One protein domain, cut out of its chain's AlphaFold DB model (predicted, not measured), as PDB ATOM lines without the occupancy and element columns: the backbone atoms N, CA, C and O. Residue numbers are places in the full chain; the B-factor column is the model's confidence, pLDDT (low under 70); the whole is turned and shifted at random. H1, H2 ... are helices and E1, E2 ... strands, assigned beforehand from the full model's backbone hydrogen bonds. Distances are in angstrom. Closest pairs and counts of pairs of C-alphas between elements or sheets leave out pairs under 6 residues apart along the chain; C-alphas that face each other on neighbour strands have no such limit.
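What this domain is: This is residues 12 to 78 of the 257 residues of a protein of Clostridia bacterium (UniProt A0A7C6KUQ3). A small strand hairpin, E1 and E2, stands at one end of a loose, elongated model; H1 runs from it, and a long stretch, residues 42 to 65, folds back before short H2 at the other end. Residues 41 to 46 and 71 to 78 stick out. The printed part has 67 residues, in order E1, E2, H1, H2, a mixed class with under half in named elements; the sheet is antiparallel. The radius of gyration of the C-alphas is 13.6 A, the spans 42 by 27 by 19 A.

How they stand to each other: Look first at E1, residues 12 to 15, and E2, residues 21 to 25, an antiparallel hairpin at 136 degrees; N 22 and O 14 are 2.8 A apart, within hydrogen-bond range. In H1, residues 26 to 41, and H2, residues 66 to 73, every O i to N i+4 pair is within that range. The closest C-alphas of E1 and H1, Cys 12 and Thr 26, are 6.5 A apart. H2 is apart from E1, E2 and H1. Residues 49 to 50 pair with 62 to 63, parallel.

Where its parts are: Find C-alpha 12, where E1 begins, at (-58.731, -29.735, 3.272). H1 runs 22.1 A; H2 ends at C-alpha 73, (-36.553, -21.857, 29.328).

The domain as a whole: The C-alphas farthest apart, Cys 12 and Pro 77, are 42.7 A apart. The link H1 to H2 is long; the printed part has no cut, and no printed residue is under 70 in pLDDT.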
ATOM      1  N   CYS A  12     -59.471 -28.505   3.020       88.38
ATOM      2  CA  CYS A  12     -58.731 -29.735   3.272       88.38
ATOM      3  C   CYS A  12     -58.639 -29.982   4.781       88.38
ATOM      4  O   CYS A  12     -59.117 -29.171   5.568       88.38
ATOM      5  N   PHE A  13     -58.053 -31.107   5.184       94.00
ATOM      6  CA  PHE A  13     -57.942 -31.486   6.591       94.00
ATOM      7  C   PHE A  13     -56.486 -31.714   6.988       94.00
ATOM      8  O   PHE A  13     -55.657 -32.111   6.157       94.00
ATOM      9  N   VAL A  14     -56.202 -31.430   8.254       95.31
ATOM     10  CA  VAL A  14     -54.927 -31.679   8.934       95.31
ATOM     11  C   VAL A  14     -55.203 -32.279  10.309       95.31
ATOM     12  O   VAL A  14     -56.274 -32.075  10.878       95.31
ATOM     13  N   GLU A  15     -54.240 -33.030  10.832       96.69
ATOM     14  CA  GLU A  15     -54.305 -33.573  12.189       96.69
ATOM     15  C   GLU A  15     -54.168 -32.431  13.204       96.69
ATOM     16  O   GLU A  15     -53.292 -31.576  13.074       96.69
ATOM     17  N   GLY A  16     -55.063 -32.391  14.182       96.00
ATOM     18  CA  GLY A  16     -55.007 -31.497  15.323       96.00
ATOM     19  C   GLY A  16     -54.121 -32.052  16.430       96.00
ATOM     20  O   GLY A  16     -53.754 -33.227  16.433       96.00
ATOM     21  N   ILE A  17     -53.773 -31.200  17.388       94.50
ATOM     22  CA  ILE A  17     -52.915 -31.562  18.525       94.50
ATOM     23  C   ILE A  17     -53.500 -32.715  19.360       94.50
ATOM     24  O   ILE A  17     -52.735 -33.510  19.906       94.50
ATOM     25  N   ASN A  18     -54.829 -32.880  19.392       92.25
ATOM     26  CA  ASN A  18     -55.498 -33.980  20.095       92.25
ATOM     27  C   ASN A  18     -55.826 -35.175  19.172       92.25
ATOM     28  O   ASN A  18     -56.590 -36.063  19.552       92.25
ATOM     29  N   GLY A  19     -55.262 -35.210  17.958       91.12
ATOM     30  CA  GLY A  19     -55.478 -36.260  16.958       91.12
ATOM     31  C   GLY A  19     -56.777 -36.124  16.153       91.12
ATOM     32  O   GLY A  19     -57.070 -36.962  15.298       91.12
ATOM     33  N   GLU A  20     -57.568 -35.079  16.394       95.31
ATOM     34  CA  GLU A  20     -58.768 -34.770  15.625       95.31
ATOM     35  C   GLU A  20     -58.428 -34.319  14.194       95.31
ATOM     36  O   GLU A  20     -57.324 -33.872  13.912       95.31
ATOM     37  N   GLN A  21     -59.374 -34.407  13.258       95.81
ATOM     38  CA  GLN A  21     -59.192 -33.824  11.923       95.81
ATOM     39  C   GLN A  21     -59.775 -32.412  11.893       95.81
ATOM     40  O   GLN A  21     -60.982 -32.228  12.056       95.81
ATOM     41  N   LEU A  22     -58.920 -31.420  11.657       94.44
ATOM     42  CA  LEU A  22     -59.294 -30.012  11.617       94.44
ATOM     43  C   LEU A  22     -59.438 -29.527  10.170       94.44
ATOM     44  O   LEU A  22     -58.521 -29.734   9.367       94.44
ATOM     45  N   PRO A  23     -60.554 -28.863   9.810       93.38
ATOM     46  CA  PRO A  23     -60.690 -28.240   8.503       93.38
ATOM     47  C   PRO A  23     -59.718 -27.061   8.381       93.38
ATOM     48  O   PRO A  23     -59.586 -26.243   9.290       93.38
ATOM     49  N   THR A  24     -59.057 -26.948   7.235       89.56
ATOM     50  CA  THR A  24     -58.088 -25.891   6.948       89.56
ATOM     51  C   THR A  24     -58.089 -25.514   5.467       89.56
ATOM     52  O   THR A  24     -58.576 -26.254   4.606       89.56
ATOM     53  N   SER A  25     -57.539 -24.344   5.151       88.56
ATOM     54  CA  SER A  25     -57.359 -23.904   3.766       88.56
ATOM     55  C   SER A  25     -56.080 -24.494   3.167       88.56
ATOM     56  O   SER A  25     -55.114 -24.765   3.882       88.56
ATOM     57  N   THR A  26     -56.019 -24.618   1.838       84.62
ATOM     58  CA  THR A  26     -54.787 -25.033   1.142       84.62
ATOM     59  C   THR A  26     -53.589 -24.141   1.491       84.62
ATOM     60  O   THR A  26     -52.474 -24.636   1.615       84.62
ATOM     61  N   ALA A  27     -53.805 -22.835   1.692       83.12
ATOM     62  CA  ALA A  27     -52.739 -21.912   2.076       83.12
ATOM     63  C   ALA A  27     -52.154 -22.254   3.458       83.12
ATOM     64  O   ALA A  27     -50.941 -22.383   3.589       83.12
ATOM     65  N   PHE A  28     -53.001 -22.479   4.468       88.31
ATOM     66  CA  PHE A  28     -52.536 -22.867   5.805       88.31
ATOM     67  C   PHE A  28     -51.907 -24.258   5.832       88.31
ATOM     68  O   PHE A  28     -50.904 -24.453   6.513       88.31
ATOM     69  N   LYS A  29     -52.412 -25.201   5.032       92.50
ATOM     70  CA  LYS A  29     -51.761 -26.503   4.861       92.50
ATOM     71  C   LYS A  29     -50.366 -26.382   4.238       92.50
ATOM     72  O   LYS A  29     -49.464 -27.117   4.636       92.50
ATOM     73  N   ASN A  30     -50.172 -25.458   3.297       87.31
ATOM     74  CA  ASN A  30     -48.858 -25.207   2.710       87.31
ATOM     75  C   ASN A  30     -47.893 -24.596   3.732       87.31
ATOM     76  O   ASN A  30     -46.747 -25.026   3.781       87.31
ATOM     77  N   PHE A  31     -48.347 -23.659   4.576       91.81
ATOM     78  CA  PHE A  31     -47.522 -23.138   5.672       91.81
ATOM     79  C   PHE A  31     -47.144 -24.232   6.674       91.81
ATOM     80  O   PHE A  31     -45.970 -24.349   7.005       91.81
ATOM     81  N   LEU A  32     -48.101 -25.071   7.091       95.31
ATOM     82  CA  LEU A  32     -47.837 -26.224   7.959       95.31
ATOM     83  C   LEU A  32     -46.768 -27.140   7.353       95.31
ATOM     84  O   LEU A  32     -45.748 -27.391   7.981       95.31
ATOM     85  N   THR A  33     -46.974 -27.569   6.104       93.44
ATOM     86  CA  THR A  33     -46.021 -28.429   5.384       93.44
ATOM     87  C   THR A  33     -44.640 -27.781   5.294       93.44
ATOM     88  O   THR A  33     -43.633 -28.458   5.455       93.44
ATOM     89  N   TRP A  34     -44.581 -26.475   5.026       93.50
ATOM     90  CA  TRP A  34     -43.315 -25.760   4.940       93.50
ATOM     91  C   TRP A  34     -42.577 -25.761   6.282       93.50
ATOM     92  O   TRP A  34     -41.419 -26.157   6.307       93.50
ATOM     93  N   TYR A  35     -43.245 -25.434   7.396       94.38
ATOM     94  CA  TYR A  35     -42.628 -25.515   8.725       94.38
ATOM     95  C   TYR A  35     -42.096 -26.919   9.032       94.38
ATOM     96  O   TYR A  35     -40.960 -27.053   9.473       94.38
ATOM     97  N   GLU A  36     -42.879 -27.966   8.756       96.88
ATOM     98  CA  GLU A  36     -42.462 -29.357   8.978       96.88
ATOM     99  C   GLU A  36     -41.232 -29.740   8.142       96.88
ATOM    100  O   GLU A  36     -40.350 -30.447   8.630       96.88
ATOM    101  N   LEU A  37     -41.150 -29.267   6.893       95.94
ATOM    102  CA  LEU A  37     -39.998 -29.503   6.022       95.94
ATOM    103  C   LEU A  37     -38.747 -28.763   6.504       95.94
ATOM    104  O   LEU A  37     -37.674 -29.357   6.491       95.94
ATOM    105  N   GLU A  38     -38.871 -27.508   6.942       95.94
ATOM    106  CA  GLU A  38     -37.736 -26.746   7.486       95.94
ATOM    107  C   GLU A  38     -37.216 -27.373   8.787       95.94
ATOM    108  O   GLU A  38     -36.008 -27.515   8.956       95.94
ATOM    109  N   ILE A  39     -38.114 -27.816   9.675       96.31
ATOM    110  CA  ILE A  39     -37.748 -28.529  10.909       96.31
ATOM    111  C   ILE A  39     -37.039 -29.846  10.579       96.31
ATOM    112  O   ILE A  39     -36.009 -30.156  11.166       96.31
ATOM    113  N   ALA A  40     -37.562 -30.620   9.624       94.44
ATOM    114  CA  ALA A  40     -36.960 -31.891   9.226       94.44
ATOM    115  C   ALA A  40     -35.617 -31.729   8.489       94.44
ATOM    116  O   ALA A  40     -34.812 -32.660   8.474       94.44
ATOM    117  N   ALA A  41     -35.394 -30.581   7.844       94.75
ATOM    118  CA  ALA A  41     -34.147 -30.257   7.159       94.75
ATOM    119  C   ALA A  41     -33.060 -29.725   8.108       94.75
ATOM    120  O   ALA A  41     -31.879 -29.785   7.753       94.75
ATOM    121  N   ASP A  42     -33.425 -29.226   9.296       93.25
ATOM    122  CA  ASP A  42     -32.446 -28.864  10.321       93.25
ATOM    123  C   ASP A  42     -31.788 -30.140  10.870       93.25
ATOM    124  O   ASP A  42     -32.409 -30.973  11.525       93.25
ATOM    125  N   SER A  43     -30.503 -30.305  10.555       86.50
ATOM    126  CA  SER A  43     -29.675 -31.428  11.018       86.50
ATOM    127  C   SER A  43     -28.984 -31.146  12.355       86.50
ATOM    128  O   SER A  43     -28.192 -31.966  12.822       86.50
ATOM    129  N   GLY A  44     -29.248 -29.983  12.959       88.12
ATOM    130  CA  GLY A  44     -28.756 -29.620  14.279       88.12
ATOM    131  C   GLY A  44     -29.553 -30.252  15.423       88.12
ATOM    132  O   GLY A  44     -30.593 -30.874  15.243       88.12
ATOM    133  N   GLU A  45     -29.078 -30.031  16.648       89.44
ATOM    134  CA  GLU A  45     -29.731 -30.488  17.888       89.44
ATOM    135  C   GLU A  45     -30.793 -29.490  18.394       89.44
ATOM    136  O   GLU A  45     -31.046 -29.376  19.595       89.44
ATOM    137  N   ARG A  46     -31.387 -28.700  17.492       94.25
ATOM    138  CA  ARG A  46     -32.342 -27.651  17.860       94.25
ATOM    139  C   ARG A  46     -33.670 -28.272  18.290       94.25
ATOM    140  O   ARG A  46     -34.300 -29.005  17.536       94.25
ATOM    141  N   GLU A  47     -34.132 -27.919  19.486       94.25
ATOM    142  CA  GLU A  47     -35.480 -28.258  19.942       94.25
ATOM    143  C   GLU A  47     -36.496 -27.260  19.370       94.25
ATOM    144  O   GLU A  47     -36.352 -26.044  19.523       94.25
ATOM    145  N   TYR A  48     -37.538 -27.779  18.723       96.75
ATOM    146  CA  TYR A  48     -38.674 -26.997  18.246       96.75
ATOM    147  C   TYR A  48     -39.878 -27.270  19.138       96.75
ATOM    148  O   TYR A  48     -40.229 -28.425  19.372       96.75
ATOM    149  N   ILE A  49     -40.524 -26.216  19.628       97.00
ATOM    150  CA  ILE A  49     -41.638 -26.328  20.570       97.00
ATOM    151  C   ILE A  49     -42.894 -25.727  19.950       97.00
ATOM    152  O   ILE A  49     -42.888 -24.579  19.505       97.00
ATOM    153  N   ASP A  50     -43.975 -26.503  19.949       95.62
ATOM    154  CA  ASP A  50     -45.319 -26.030  19.649       95.62
ATOM    155  C   ASP A  50     -46.013 -25.665  20.964       95.62
ATOM    156  O   ASP A  50     -46.399 -26.531  21.752       95.62
ATOM    157  N   ALA A  51     -46.113 -24.357  21.203       95.62
ATOM    158  CA  ALA A  51     -46.711 -23.790  22.404       95.62
ATOM    159  C   ALA A  51     -48.211 -23.501  22.280       95.62
ATOM    160  O   ALA A  51     -48.785 -22.822  23.137       95.62
ATOM    161  N   THR A  52     -48.846 -23.970  21.205       92.75
ATOM    162  CA  THR A  52     -50.282 -23.794  21.012       92.75
ATOM    163  C   THR A  52     -51.074 -24.790  21.863       92.75
ATOM    164  O   THR A  52     -50.700 -25.946  22.037       92.75
ATOM    165  N   GLU A  53     -52.198 -24.337  22.419       92.38
ATOM    166  CA  GLU A  53     -53.094 -25.171  23.243       92.38
ATOM    167  C   GLU A  53     -54.195 -25.850  22.403       92.38
ATOM    168  O   GLU A  53     -55.144 -26.433  22.926       92.38
ATOM    169  N   GLY A  54     -54.090 -25.756  21.076       92.75
ATOM    170  CA  GLY A  54     -55.028 -26.317  20.116       92.75
ATOM    171  C   GLY A  54     -54.729 -25.839  18.698       92.75
ATOM    172  O   GLY A  54     -53.959 -24.906  18.485       92.75
ATOM    173  N   GLY A  55     -55.376 -26.463  17.717       94.06
ATOM    174  CA  GLY A  55     -55.087 -26.226  16.304       94.06
ATOM    175  C   GLY A  55     -54.324 -27.387  15.676       94.06
ATOM    176  O   GLY A  55     -54.336 -28.503  16.197       94.06
ATOM    177  N   ALA A  56     -53.736 -27.136  14.506       95.69
ATOM    178  CA  ALA A  56     -53.039 -28.157  13.732       95.69
ATOM    179  C   ALA A  56     -51.757 -28.597  14.444       95.69
ATOM    180  O   ALA A  56     -50.965 -27.758  14.860       95.69
ATOM    181  N   ARG A  57     -51.536 -29.907  14.522       96.06
ATOM    182  CA  ARG A  57     -50.300 -30.491  15.031       96.06
ATOM    183  C   ARG A  57     -49.178 -30.266  14.022       96.06
ATOM    184  O   ARG A  57     -49.288 -30.714  12.882       96.06
ATOM    185  N   ILE A  58     -48.093 -29.632  14.457       97.25
ATOM    186  CA  ILE A  58     -46.884 -29.446  13.646       97.25
ATOM    187  C   ILE A  58     -45.937 -30.624  13.892       97.25
ATOM    188  O   ILE A  58     -45.532 -30.883  15.021       97.25
ATOM    189  N   LYS A  59     -45.586 -31.391  12.859       96.38
ATOM    190  CA  LYS A  59     -44.629 -32.498  13.015       96.38
ATOM    191  C   LYS A  59     -43.206 -31.990  13.230       96.38
ATOM    192  O   LYS A  59     -42.782 -31.005  12.637       96.38
ATOM    193  N   GLY A  60     -42.457 -32.723  14.055       95.06
ATOM    194  CA  GLY A  60     -41.084 -32.374  14.427       95.06
ATOM    195  C   GLY A  60     -40.983 -31.412  15.613       95.06
ATOM    196  O   GLY A  60     -39.873 -31.072  16.004       95.06
ATOM    197  N   THR A  61     -42.109 -31.011  16.212       96.69
ATOM    198  CA  THR A  61     -42.132 -30.200  17.434       96.69
ATOM    199  C   THR A  61     -42.480 -31.029  18.673       96.69
ATOM    200  O   THR A  61     -43.143 -32.069  18.599       96.69
ATOM    201  N   THR A  62     -42.060 -30.534  19.835       96.06
ATOM    202  CA  THR A  62     -42.558 -30.949  21.150       96.06
ATOM    203  C   THR A  62     -43.767 -30.088  21.511       96.06
ATOM    204  O   THR A  62     -43.658 -28.864  21.530       96.06
ATOM    205  N   ILE A  63     -44.908 -30.702  21.831       95.69
ATOM    206  CA  ILE A  63     -46.083 -29.977  22.343       95.69
ATOM    207  C   ILE A  63     -45.821 -29.609  23.808       95.69
ATOM    208  O   ILE A  63     -45.622 -30.500  24.634       95.69
ATOM    209  N   MET A  64     -45.813 -28.315  24.130       96.31
ATOM    210  CA  MET A  64     -45.592 -27.819  25.494       96.31
ATOM    211  C   MET A  64     -46.291 -26.468  25.685       96.31
ATOM    212  O   MET A  64     -45.913 -25.521  25.003       96.31
ATOM    213  N   PRO A  65     -47.260 -26.325  26.609       95.88
ATOM    214  CA  PRO A  65     -47.971 -25.065  26.821       95.88
ATOM    215  C   PRO A  65     -47.025 -23.881  27.036       95.88
ATOM    216  O   PRO A  65     -46.021 -24.005  27.740       95.88
ATOM    217  N   LEU A  66     -47.372 -22.704  26.503       95.94
ATOM    218  CA  LEU A  66     -46.524 -21.504  26.596       95.94
ATOM    219  C   LEU A  66     -46.080 -21.195  28.032       95.94
ATOM    220  O   LEU A  66     -44.943 -20.790  28.260       95.94
ATOM    221  N   ARG A  67     -46.963 -21.422  29.009       95.44
ATOM    222  CA  ARG A  67     -46.635 -21.271  30.429       95.44
ATOM    223  C   ARG A  67     -45.459 -22.161  30.848       95.44
ATOM    224  O   ARG A  67     -44.529 -21.667  31.476       95.44
ATOM    225  N   GLU A  68     -45.493 -23.440  30.490       96.31
ATOM    226  CA  GLU A  68     -44.429 -24.396  30.811       96.31
ATOM    227  C   GLU A  68     -43.129 -24.045  30.078       96.31
ATOM    228  O   GLU A  68     -42.051 -24.135  30.662       96.31
ATOM    229  N   VAL A  69     -43.218 -23.566  28.831       95.62
ATOM    230  CA  VAL A  69     -42.053 -23.079  28.072       95.62
ATOM    231  C   VAL A  69     -41.379 -21.913  28.794       95.62
ATOM    232  O   VAL A  69     -40.156 -21.906  28.941       95.62
ATOM    233  N   ILE A  70     -42.159 -20.943  29.276       93.88
ATOM    234  CA  ILE A  70     -41.639 -19.794  30.028       93.88
ATOM    235  C   ILE A  70     -40.967 -20.265  31.320       93.88
ATOM    236  O   ILE A  70     -39.830 -19.884  31.588       93.88
ATOM    237  N   GLU A  71     -41.636 -21.119  32.097       94.31
ATOM    238  CA  GLU A  71     -41.101 -21.645  33.358       94.31
ATOM    239  C   GLU A  71     -39.806 -22.454  33.146       94.31
ATOM    240  O   GLU A  71     -38.883 -22.368  33.956       94.31
ATOM    241  N   LYS A  72     -39.708 -23.208  32.042       95.19
ATOM    242  CA  LYS A  72     -38.563 -24.077  31.740       95.19
ATOM    243  C   LYS A  72     -37.379 -23.339  31.113       95.19
ATOM    244  O   LYS A  72     -36.239 -23.615  31.483       95.19
ATOM    245  N   TYR A  73     -37.618 -22.442  30.156       92.94
ATOM    246  CA  TYR A  73     -36.553 -21.857  29.328       92.94
ATOM    247  C   TYR A  73     -36.309 -20.366  29.588       92.94
ATOM    248  O   TYR A  73     -35.181 -19.901  29.429       92.94
ATOM    249  N   CYS A  74     -37.309 -19.600  30.033       90.56
ATOM    250  CA  CYS A  74     -37.171 -18.160  30.291       90.56
ATOM    251  C   CYS A  74     -36.691 -17.872  31.726       90.56
ATOM    252  O   CYS A  74     -37.222 -17.008  32.418       90.56
ATOM    253  N   ILE A  75     -35.669 -18.604  32.176       92.62
ATOM    254  CA  ILE A  75     -35.142 -18.546  33.552       92.62
ATOM    255  C   ILE A  75     -34.188 -17.371  33.804       92.62
ATOM    256  O   ILE A  75     -33.844 -17.085  34.948       92.62
ATOM    257  N   GLN A  76     -33.721 -16.717  32.740       90.00
ATOM    258  CA  GLN A  76     -32.847 -15.554  32.839       90.00
ATOM    259  C   GLN A  76     -33.668 -14.275  32.676       90.00
ATOM    260  O   GLN A  76     -34.507 -14.210  31.773       90.00
ATOM    261  N   PRO A  77     -33.428 -13.244  33.507       84.75
ATOM    262  CA  PRO A  77     -34.072 -11.958  33.321       84.75
ATOM    263  C   PRO A  77     -33.656 -11.384  31.966       84.75
ATOM    264  O   PRO A  77     -32.470 -11.216  31.679       84.75
ATOM    265  N   VAL A  78     -34.644 -11.078  31.130       84.00
ATOM    266  CA  VAL A  78     -34.422 -10.319  29.901       84.00
ATOM    267  C   VAL A  78     -34.475  -8.843  30.287       84.00
ATOM    268  O   VAL A  78     -35.497  -8.415  30.831       84.00
TER     269      VAL A  78